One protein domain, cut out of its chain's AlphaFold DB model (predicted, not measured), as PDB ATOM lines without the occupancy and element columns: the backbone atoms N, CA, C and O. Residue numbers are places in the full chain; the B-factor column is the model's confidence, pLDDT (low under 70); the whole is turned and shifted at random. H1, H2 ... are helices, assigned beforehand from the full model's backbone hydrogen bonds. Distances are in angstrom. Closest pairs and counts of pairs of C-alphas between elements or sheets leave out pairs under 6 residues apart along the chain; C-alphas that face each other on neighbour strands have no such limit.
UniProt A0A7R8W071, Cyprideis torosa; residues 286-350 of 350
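What this domain is: This is residues 286 to 350 of the 350 residues of a protein of Cyprideis torosa (UniProt A0A7R8W071). Little regular structure is found here: two helices, H1 and H2, pack together at a steep tilt, and a long unnamed stretch, residues 321 to 350, runs out to a narrow loop near Pro 335 and folds back. The printed part has 65 residues with two named helices, H1 then H2, and no named strand. The class is all helix, though under half of the residues are in named elements. The whole is compact, with a radius of gyration of the C-alphas of 12.0 A, and spans 35 by 29 by 19 A.

Where its parts are: Find C-alpha 287 at (204.061, 181.880, 222.836); from there H1, residues 287 to 296, runs 14.0 A. H2, residues 308 to 320, runs 18.7 A to C-alpha 320 at (197.689, 198.351, 233.047).

How they stand to each other: Look at Ser 296 and Arg 317, whose C-alphas, 5.3 A apart, are the closest of H1 and H2, which touch. Their lines stand at a steep tilt of 47 degrees, the same way. In H1 and H2 every O i to N i+4 pair is within hydrogen-bond range.

The domain as a whole: The C-alphas farthest apart, of Pro 335 and Arg 350, are 40.4 A apart. The printed part has no cut, and the link from H1 to H2 is long, 11 residues. Confidence is low, with pLDDT under 70, at residues 335 to 338.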
ATOM      1  N   GLN A 286     208.268 182.188 222.940       88.75
ATOM      2  CA  GLN A 286     207.570 183.390 223.414       88.75
ATOM      3  C   GLN A 286     206.045 183.240 223.412       88.75
ATOM      4  O   GLN A 286     205.359 184.127 223.914       88.75
ATOM      5  N   LEU A 287     205.507 182.120 222.915       87.12
ATOM      6  CA  LEU A 287     204.061 181.880 222.836       87.12
ATOM      7  C   LEU A 287     203.353 182.095 224.182       87.12
ATOM      8  O   LEU A 287     202.356 182.801 224.241       87.12
ATOM      9  N   ALA A 288     203.930 181.590 225.275       89.69
ATOM     10  CA  ALA A 288     203.373 181.781 226.611       89.69
ATOM     11  C   ALA A 288     203.252 183.266 227.003       89.69
ATOM     12  O   ALA A 288     202.277 183.652 227.640       89.69
ATOM     13  N   ILE A 289     204.218 184.105 226.618       93.50
ATOM     14  CA  ILE A 289     204.184 185.548 226.894       93.50
ATOM     15  C   ILE A 289     203.203 186.256 225.956       93.50
ATOM     16  O   ILE A 289     202.470 187.132 226.403       93.50
ATOM     17  N   LEU A 290     203.132 185.859 224.683       90.50
ATOM     18  CA  LEU A 290     202.142 186.398 223.747       90.50
ATOM     19  C   LEU A 290     200.715 186.129 224.219       90.50
ATOM     20  O   LEU A 290     199.903 187.050 224.235       90.50
ATOM     21  N   ASP A 291     200.430 184.906 224.665       90.50
ATOM     22  CA  ASP A 291     199.131 184.544 225.228       90.50
ATOM     23  C   ASP A 291     198.814 185.393 226.467       90.50
ATOM     24  O   ASP A 291     197.706 185.912 226.594       90.50
ATOM     25  N   GLN A 292     199.795 185.614 227.353       95.50
ATOM     26  CA  GLN A 292     199.614 186.487 228.516       95.50
ATOM     27  C   GLN A 292     199.310 187.933 228.122       95.50
ATOM     28  O   GLN A 292     198.390 188.516 228.690       95.50
ATOM     29  N   ILE A 293     200.034 188.492 227.147       94.69
ATOM     30  CA  ILE A 293     199.813 189.854 226.636       94.69
ATOM     31  C   ILE A 293     198.421 189.968 226.004       94.69
ATOM     32  O   ILE A 293     197.679 190.904 226.284       94.69
ATOM     33  N   ILE A 294     198.025 189.008 225.167       92.25
ATOM     34  CA  ILE A 294     196.704 189.019 224.526       92.25
ATOM     35  C   ILE A 294     195.603 188.942 225.590       92.25
ATOM     36  O   ILE A 294     194.657 189.735 225.566       92.25
ATOM     37  N   CYS A 295     195.730 188.030 226.558       94.94
ATOM     38  CA  CYS A 295     194.766 187.892 227.644       94.94
ATOM     39  C   CYS A 295     194.738 189.113 228.575       94.94
ATOM     40  O   CYS A 295     193.659 189.492 229.037       94.94
ATOM     41  N   SER A 296     195.880 189.752 228.852       96.25
ATOM     42  CA  SER A 296     195.935 190.923 229.733       96.25
ATOM     43  C   SER A 296     195.239 192.136 229.115       96.25
ATOM     44  O   SER A 296     194.651 192.930 229.845       96.25
ATOM     45  N   MET A 297     195.177 192.220 227.785       95.50
ATOM     46  CA  MET A 297     194.503 193.302 227.059       95.50
ATOM     47  C   MET A 297     192.991 193.087 226.859       95.50
ATOM     48  O   MET A 297     192.299 193.988 226.381       95.50
ATOM     49  N   ALA A 298     192.443 191.923 227.223       93.31
ATOM     50  CA  ALA A 298     191.019 191.631 227.058       93.31
ATOM     51  C   ALA A 298     190.129 192.543 227.929       93.31
ATOM     52  O   ALA A 298     190.486 192.921 229.044       93.31
ATOM     53  N   LYS A 299     188.906 192.860 227.478       94.50
ATOM     54  CA  LYS A 299     187.959 193.665 228.284       94.50
ATOM     55  C   LYS A 299     187.609 192.986 229.616       94.50
ATOM     56  O   LYS A 299     187.435 193.659 230.631       94.50
ATOM     57  N   TYR A 300     187.527 191.659 229.602       95.81
ATOM     58  CA  TYR A 300     187.241 190.819 230.755       95.81
ATOM     59  C   TYR A 300     188.129 189.578 230.697       95.81
ATOM     60  O   TYR A 300     188.238 188.960 229.639       95.81
ATOM     61  N   PHE A 301     188.759 189.228 231.815       96.56
ATOM     62  CA  PHE A 301     189.612 188.051 231.925       96.56
ATOM     63  C   PHE A 301     189.039 187.062 232.941       96.56
ATOM     64  O   PHE A 301     188.669 187.446 234.053       96.56
ATOM     65  N   ILE A 302     189.006 185.785 232.555       95.44
ATOM     66  CA  ILE A 302     188.714 184.637 233.413       95.44
ATOM     67  C   ILE A 302     189.841 183.613 233.248       95.44
ATOM     68  O   ILE A 302     190.189 183.230 232.134       95.44
ATOM     69  N   GLY A 303     190.462 183.231 234.364       93.19
ATOM     70  CA  GLY A 303     191.605 182.318 234.384       93.19
ATOM     71  C   GLY A 303     191.268 180.945 234.961       93.19
ATOM     72  O   GLY A 303     190.113 180.607 235.209       93.19
ATOM     73  N   THR A 304     192.302 180.158 235.236       90.44
ATOM     74  CA  THR A 304     192.182 178.906 236.002       90.44
ATOM     75  C   THR A 304     192.548 179.157 237.469       90.44
ATOM     76  O   THR A 304     193.385 180.020 237.765       90.44
ATOM     77  N   GLN A 305     191.901 178.448 238.399       85.75
ATOM     78  CA  GLN A 305     192.241 178.519 239.823       85.75
ATOM     79  C   GLN A 305     193.670 177.996 240.046       85.75
ATOM     80  O   GLN A 305     194.110 177.087 239.349       85.75
ATOM     81  N   GLU A 306     194.424 178.637 240.943       86.19
ATOM     82  CA  GLU A 306     195.809 178.262 241.311       86.19
ATOM     83  C   GLU A 306     196.849 178.202 240.170       86.19
ATOM     84  O   GLU A 306     198.000 177.819 240.371       86.19
ATOM     85  N   SER A 307     196.492 178.646 238.964       91.56
ATOM     86  CA  SER A 307     197.405 178.679 237.825       91.56
ATOM     87  C   SER A 307     198.374 179.858 237.931       91.56
ATOM     88  O   SER A 307     197.970 181.021 237.834       91.56
ATOM     89  N   THR A 308     199.673 179.564 238.028       95.00
ATOM     90  CA  THR A 308     200.740 180.582 238.012       95.00
ATOM     91  C   THR A 308     200.749 181.398 236.721       95.00
ATOM     92  O   THR A 308     201.029 182.595 236.753       95.00
ATOM     93  N   PHE A 309     200.354 180.793 235.599       95.56
ATOM     94  CA  PHE A 309     200.137 181.492 234.332       95.56
ATOM     95  C   PHE A 309     199.014 182.535 234.446       95.56
ATOM     96  O   PHE A 309     199.195 183.690 234.068       95.56
ATOM     97  N   SER A 310     197.875 182.159 235.042       94.88
ATOM     98  CA  SER A 310     196.761 183.088 235.281       94.88
ATOM     99  C   SER A 310     197.127 184.190 236.281       94.88
ATOM    100  O   SER A 310     196.636 185.309 236.153       94.88
ATOM    101  N   PHE A 311     197.998 183.909 237.257       95.69
ATOM    102  CA  PHE A 311     198.497 184.928 238.187       95.69
ATOM    103  C   PHE A 311     199.268 186.032 237.467       95.69
ATOM    104  O   PHE A 311     198.991 187.203 237.709       95.69
ATOM    105  N   ARG A 312     200.157 185.678 236.528       97.69
ATOM    106  CA  ARG A 312     200.911 186.679 235.752       97.69
ATOM    107  C   ARG A 312     199.996 187.588 234.929       97.69
ATOM    108  O   ARG A 312     200.209 188.792 234.905       97.69
ATOM    109  N   ILE A 313     198.930 187.044 234.337       97.50
ATOM    110  CA  ILE A 313     197.947 187.849 233.591       97.50
ATOM    111  C   ILE A 313     197.225 188.836 234.514       97.50
ATOM    112  O   ILE A 313     197.044 189.996 234.153       97.50
ATOM    113  N   ARG A 314     196.806 188.393 235.706       96.06
ATOM    114  CA  ARG A 314     196.113 189.254 236.681       96.06
ATOM    115  C   ARG A 314     196.995 190.416 237.128       96.06
ATOM    116  O   ARG A 314     196.525 191.545 237.180       96.06
ATOM    117  N   GLU A 315     198.267 190.144 237.394       96.25
ATOM    118  CA  GLU A 315     199.242 191.173 237.761       96.25
ATOM    119  C   GLU A 315     199.485 192.169 236.623       96.25
ATOM    120  O   GLU A 315     199.472 193.375 236.858       96.25
ATOM    121  N   GLU A 316     199.619 191.691 235.383       97.31
ATOM    122  CA  GLU A 316     199.762 192.560 234.208       97.31
ATOM    123  C   GLU A 316     198.553 193.494 234.048       97.31
ATOM    124  O   GLU A 316     198.696 194.695 233.820       97.31
ATOM    125  N   ARG A 317     197.341 192.968 234.247       97.06
ATOM    126  CA  ARG A 317     196.096 193.750 234.200       97.06
ATOM    127  C   ARG A 317     196.023 194.825 235.279       97.06
ATOM    128  O   ARG A 317     195.572 195.935 234.988       97.06
ATOM    129  N   GLU A 318     196.475 194.516 236.492       95.69
ATOM    130  CA  GLU A 318     196.575 195.487 237.589       95.69
ATOM    131  C   GLU A 318     197.590 196.594 237.267       95.69
ATOM    132  O   GLU A 318     197.327 197.770 237.527       95.69
ATOM    133  N   MET A 319     198.718 196.256 236.630       94.44
ATOM    134  CA  MET A 319     199.691 197.253 236.167       94.44
ATOM    135  C   MET A 319     199.113 198.165 235.076       94.44
ATOM    136  O   MET A 319     199.285 199.383 235.151       94.44
ATOM    137  N   ILE A 320     198.376 197.599 234.113       94.81
ATOM    138  CA  ILE A 320     197.689 198.351 233.047       94.81
ATOM    139  C   ILE A 320     196.575 199.252 233.617       94.81
ATOM    140  O   ILE A 320     196.299 200.320 233.069       94.81
ATOM    141  N   GLY A 321     195.957 198.862 234.736       94.06
ATOM    142  CA  GLY A 321     194.900 199.624 235.408       94.06
ATOM    143  C   GLY A 321     193.479 199.172 235.063       94.06
ATOM    144  O   GLY A 321     192.545 199.972 235.137       94.06
ATOM    145  N   PHE A 322     193.294 197.908 234.674       95.94
ATOM    146  CA  PHE A 322     191.955 197.324 234.567       95.94
ATOM    147  C   PHE A 322     191.295 197.194 235.948       95.94
ATOM    148  O   PHE A 322     191.965 197.001 236.956       95.94
ATOM    149  N   ASN A 323     189.961 197.264 235.994       94.62
ATOM    150  CA  ASN A 323     189.213 197.073 237.238       94.62
ATOM    151  C   ASN A 323     189.375 195.626 237.750       94.62
ATOM    152  O   ASN A 323     189.305 194.667 236.977       94.62
ATOM    153  N   SER A 324     189.544 195.465 239.062       93.44
ATOM    154  CA  SER A 324     189.652 194.169 239.731       93.44
ATOM    155  C   SER A 324     188.474 193.224 239.433       93.44
ATOM    156  O   SER A 324     188.691 192.018 239.297       93.44
ATOM    157  N   ASP A 325     187.253 193.737 239.240       94.12
ATOM    158  CA  ASP A 325     186.066 192.923 238.913       94.12
ATOM    159  C   ASP A 325     186.141 192.271 237.521       94.12
ATOM    160  O   ASP A 325     185.503 191.248 237.264       94.12
ATOM    161  N   THR A 326     186.957 192.811 236.612       95.50
ATOM    162  CA  THR A 326     187.200 192.213 235.287       95.50
ATOM    163  C   THR A 326     188.516 191.439 235.219       95.50
ATOM    164  O   THR A 326     188.902 190.988 234.139       95.50
ATOM    165  N   THR A 327     189.208 191.282 236.352       95.12
ATOM    166  CA  THR A 327     190.569 190.732 236.433       95.12
ATOM    167  C   THR A 327     190.642 189.484 237.311       95.12
ATOM    168  O   THR A 327     191.168 188.456 236.881       95.12
ATOM    169  N   PHE A 328     190.091 189.523 238.524       94.94
ATOM    170  CA  PHE A 328     190.190 188.423 239.488       94.94
ATOM    171  C   PHE A 328     189.035 187.426 239.343       94.94
ATOM    172  O   PHE A 328     188.262 187.220 240.272       94.94
ATOM    173  N   ASN A 329     188.953 186.780 238.175       93.88
ATOM    174  CA  ASN A 329     187.954 185.750 237.882       93.88
ATOM    175  C   ASN A 329     188.625 184.402 237.567       93.88
ATOM    176  O   ASN A 329     189.753 184.344 237.051       93.88
ATOM    177  N   ALA A 330     187.936 183.306 237.881       91.44
ATOM    178  CA  ALA A 330     188.367 181.952 237.558       91.44
ATOM    179  C   ALA A 330     187.175 181.078 237.155       91.44
ATOM    180  O   ALA A 330     186.062 181.297 237.630       91.44
ATOM    181  N   PHE A 331     187.408 180.100 236.279       89.00
ATOM    182  CA  PHE A 331     186.425 179.052 236.016       89.00
ATOM    183  C   PHE A 331     186.207 178.205 237.267       89.00
ATOM    184  O   PHE A 331     187.173 177.857 237.948       89.00
ATOM    185  N   CYS A 332     184.952 177.841 237.528       86.62
ATOM    186  CA  CYS A 332     184.644 176.898 238.588       86.62
ATOM    187  C   CYS A 332     185.064 175.474 238.210       86.62
ATOM    188  O   CYS A 332     184.897 175.058 237.062       86.62
ATOM    189  N   GLY A 333     185.571 174.716 239.180       76.94
ATOM    190  CA  GLY A 333     185.903 173.299 239.020       76.94
ATOM    191  C   GLY A 333     184.865 172.346 239.629       76.94
ATOM    192  O   GLY A 333     184.053 172.735 240.468       76.94
ATOM    193  N   GLY A 334     184.969 171.063 239.268       70.75
ATOM    194  CA  GLY A 334     184.191 169.955 239.843       70.75
ATOM    195  C   GLY A 334     182.892 169.629 239.081       70.75
ATOM    196  O   GLY A 334     182.403 170.475 238.333       70.75
ATOM    197  N   PRO A 335     182.308 168.423 239.259       67.31
ATOM    198  CA  PRO A 335     181.127 167.966 238.507       67.31
ATOM    199  C   PRO A 335     179.897 168.876 238.643       67.31
ATOM    200  O   PRO A 335     179.082 168.930 237.728       67.31
ATOM    201  N   ASN A 336     179.793 169.608 239.760       69.44
ATOM    202  CA  ASN A 336     178.680 170.506 240.081       69.44
ATOM    203  C   ASN A 336     179.128 171.957 240.362       69.44
ATOM    204  O   ASN A 336     178.379 172.716 240.972       69.44
ATOM    205  N   GLY A 337     180.350 172.351 239.973       66.88
ATOM    206  CA  GLY A 337     180.867 173.701 240.249       66.88
ATOM    207  C   GLY A 337     181.215 173.950 241.723       66.88
ATOM    208  O   GLY A 337     181.094 175.063 242.216       66.88
ATOM    209  N   GLU A 338     181.631 172.916 242.449       69.94
ATOM    210  CA  GLU A 338     181.932 173.004 243.885       69.94
ATOM    211  C   GLU A 338     183.177 173.860 244.182       69.94
ATOM    212  O   GLU A 338     183.284 174.451 245.253       69.94
ATOM    213  N   TYR A 339     184.090 174.001 243.218       71.19
ATOM    214  CA  TYR A 339     185.288 174.834 243.342       71.19
ATOM    215  C   TYR A 339     185.082 176.174 242.631       71.19
ATOM    216  O   TYR A 339     185.657 176.412 241.573       71.19
ATOM    217  N   CYS A 340     184.216 177.027 243.183       77.81
ATOM    218  CA  CYS A 340     183.853 178.337 242.616       77.81
ATOM    219  C   CYS A 340     184.458 179.540 243.360       77.81
ATOM    220  O   CYS A 340     184.083 180.682 243.089       77.81
ATOM    221  N   GLU A 341     185.357 179.325 244.322       82.38
ATOM    222  CA  GLU A 341     185.937 180.445 245.064       82.38
ATOM    223  C   GLU A 341     186.739 181.366 244.138       82.38
ATOM    224  O   GLU A 341     187.666 180.945 243.435       82.38
ATOM    225  N   ALA A 342     186.375 182.650 244.146       82.31
ATOM    226  CA  ALA A 342     187.079 183.664 243.382       82.31
ATOM    227  C   ALA A 342     188.549 183.750 243.837       82.31
ATOM    228  O   ALA A 342     188.837 183.632 245.031       82.31
ATOM    229  N   PRO A 343     189.496 183.977 242.911       86.88
ATOM    230  CA  PRO A 343     190.898 184.110 243.272       86.88
ATOM    231  C   PRO A 343     191.105 185.317 244.194       86.88
ATOM    232  O   PRO A 343     190.451 186.353 244.048       86.88
ATOM    233  N   SER A 344     192.058 185.201 245.118       88.25
ATOM    234  CA  SER A 344     192.422 186.297 246.015       88.25
ATOM    235  C   SER A 344     192.796 187.554 245.222       88.25
ATOM    236  O   SER A 344     193.562 187.493 244.255       88.25
ATOM    237  N   ARG A 345     192.252 188.698 245.645       91.38
ATOM    238  CA  ARG A 345     192.472 190.003 245.014       91.38
ATOM    239  C   ARG A 345     193.741 190.639 245.567       91.38
ATOM    240  O   ARG A 345     193.727 191.226 246.644       91.38
ATOM    241  N   TRP A 346     194.829 190.511 244.820       87.94
ATOM    242  CA  TRP A 346     196.106 191.150 245.131       87.94
ATOM    243  C   TRP A 346     196.263 192.387 244.256       87.94
ATOM    244  O   TRP A 346     196.771 192.298 243.142       87.94
ATOM    245  N   THR A 347     195.759 193.521 244.738       89.94
ATOM    246  CA  THR A 347     195.781 194.769 243.972       89.94
ATOM    247  C   THR A 347     197.154 195.422 243.990       89.94
ATOM    248  O   THR A 347     197.881 195.318 244.982       89.94
ATOM    249  N   ILE A 348     197.490 196.149 242.925       89.88
ATOM    250  CA  ILE A 348     198.732 196.928 242.885       89.88
ATOM    251  C   ILE A 348     198.752 197.982 244.007       89.88
ATOM    252  O   ILE A 348     197.775 198.698 244.230       89.88
ATOM    253  N   VAL A 349     199.875 198.090 244.716       90.06
ATOM    254  CA  VAL A 349     200.123 199.150 245.707       90.06
ATOM    255  C   VAL A 349     200.975 200.217 245.024       90.06
ATOM    256  O   VAL A 349     202.043 199.892 244.505       90.06
ATOM    257  N   ARG A 350     200.482 201.459 244.968       76.62
ATOM    258  CA  ARG A 350     201.153 202.591 244.308       76.62
ATOM    259  C   ARG A 350     201.683 203.606 245.304       76.62
ATOM    260  O   ARG A 350     201.001 203.814 246.333       76.62
TER     261      ARG A 350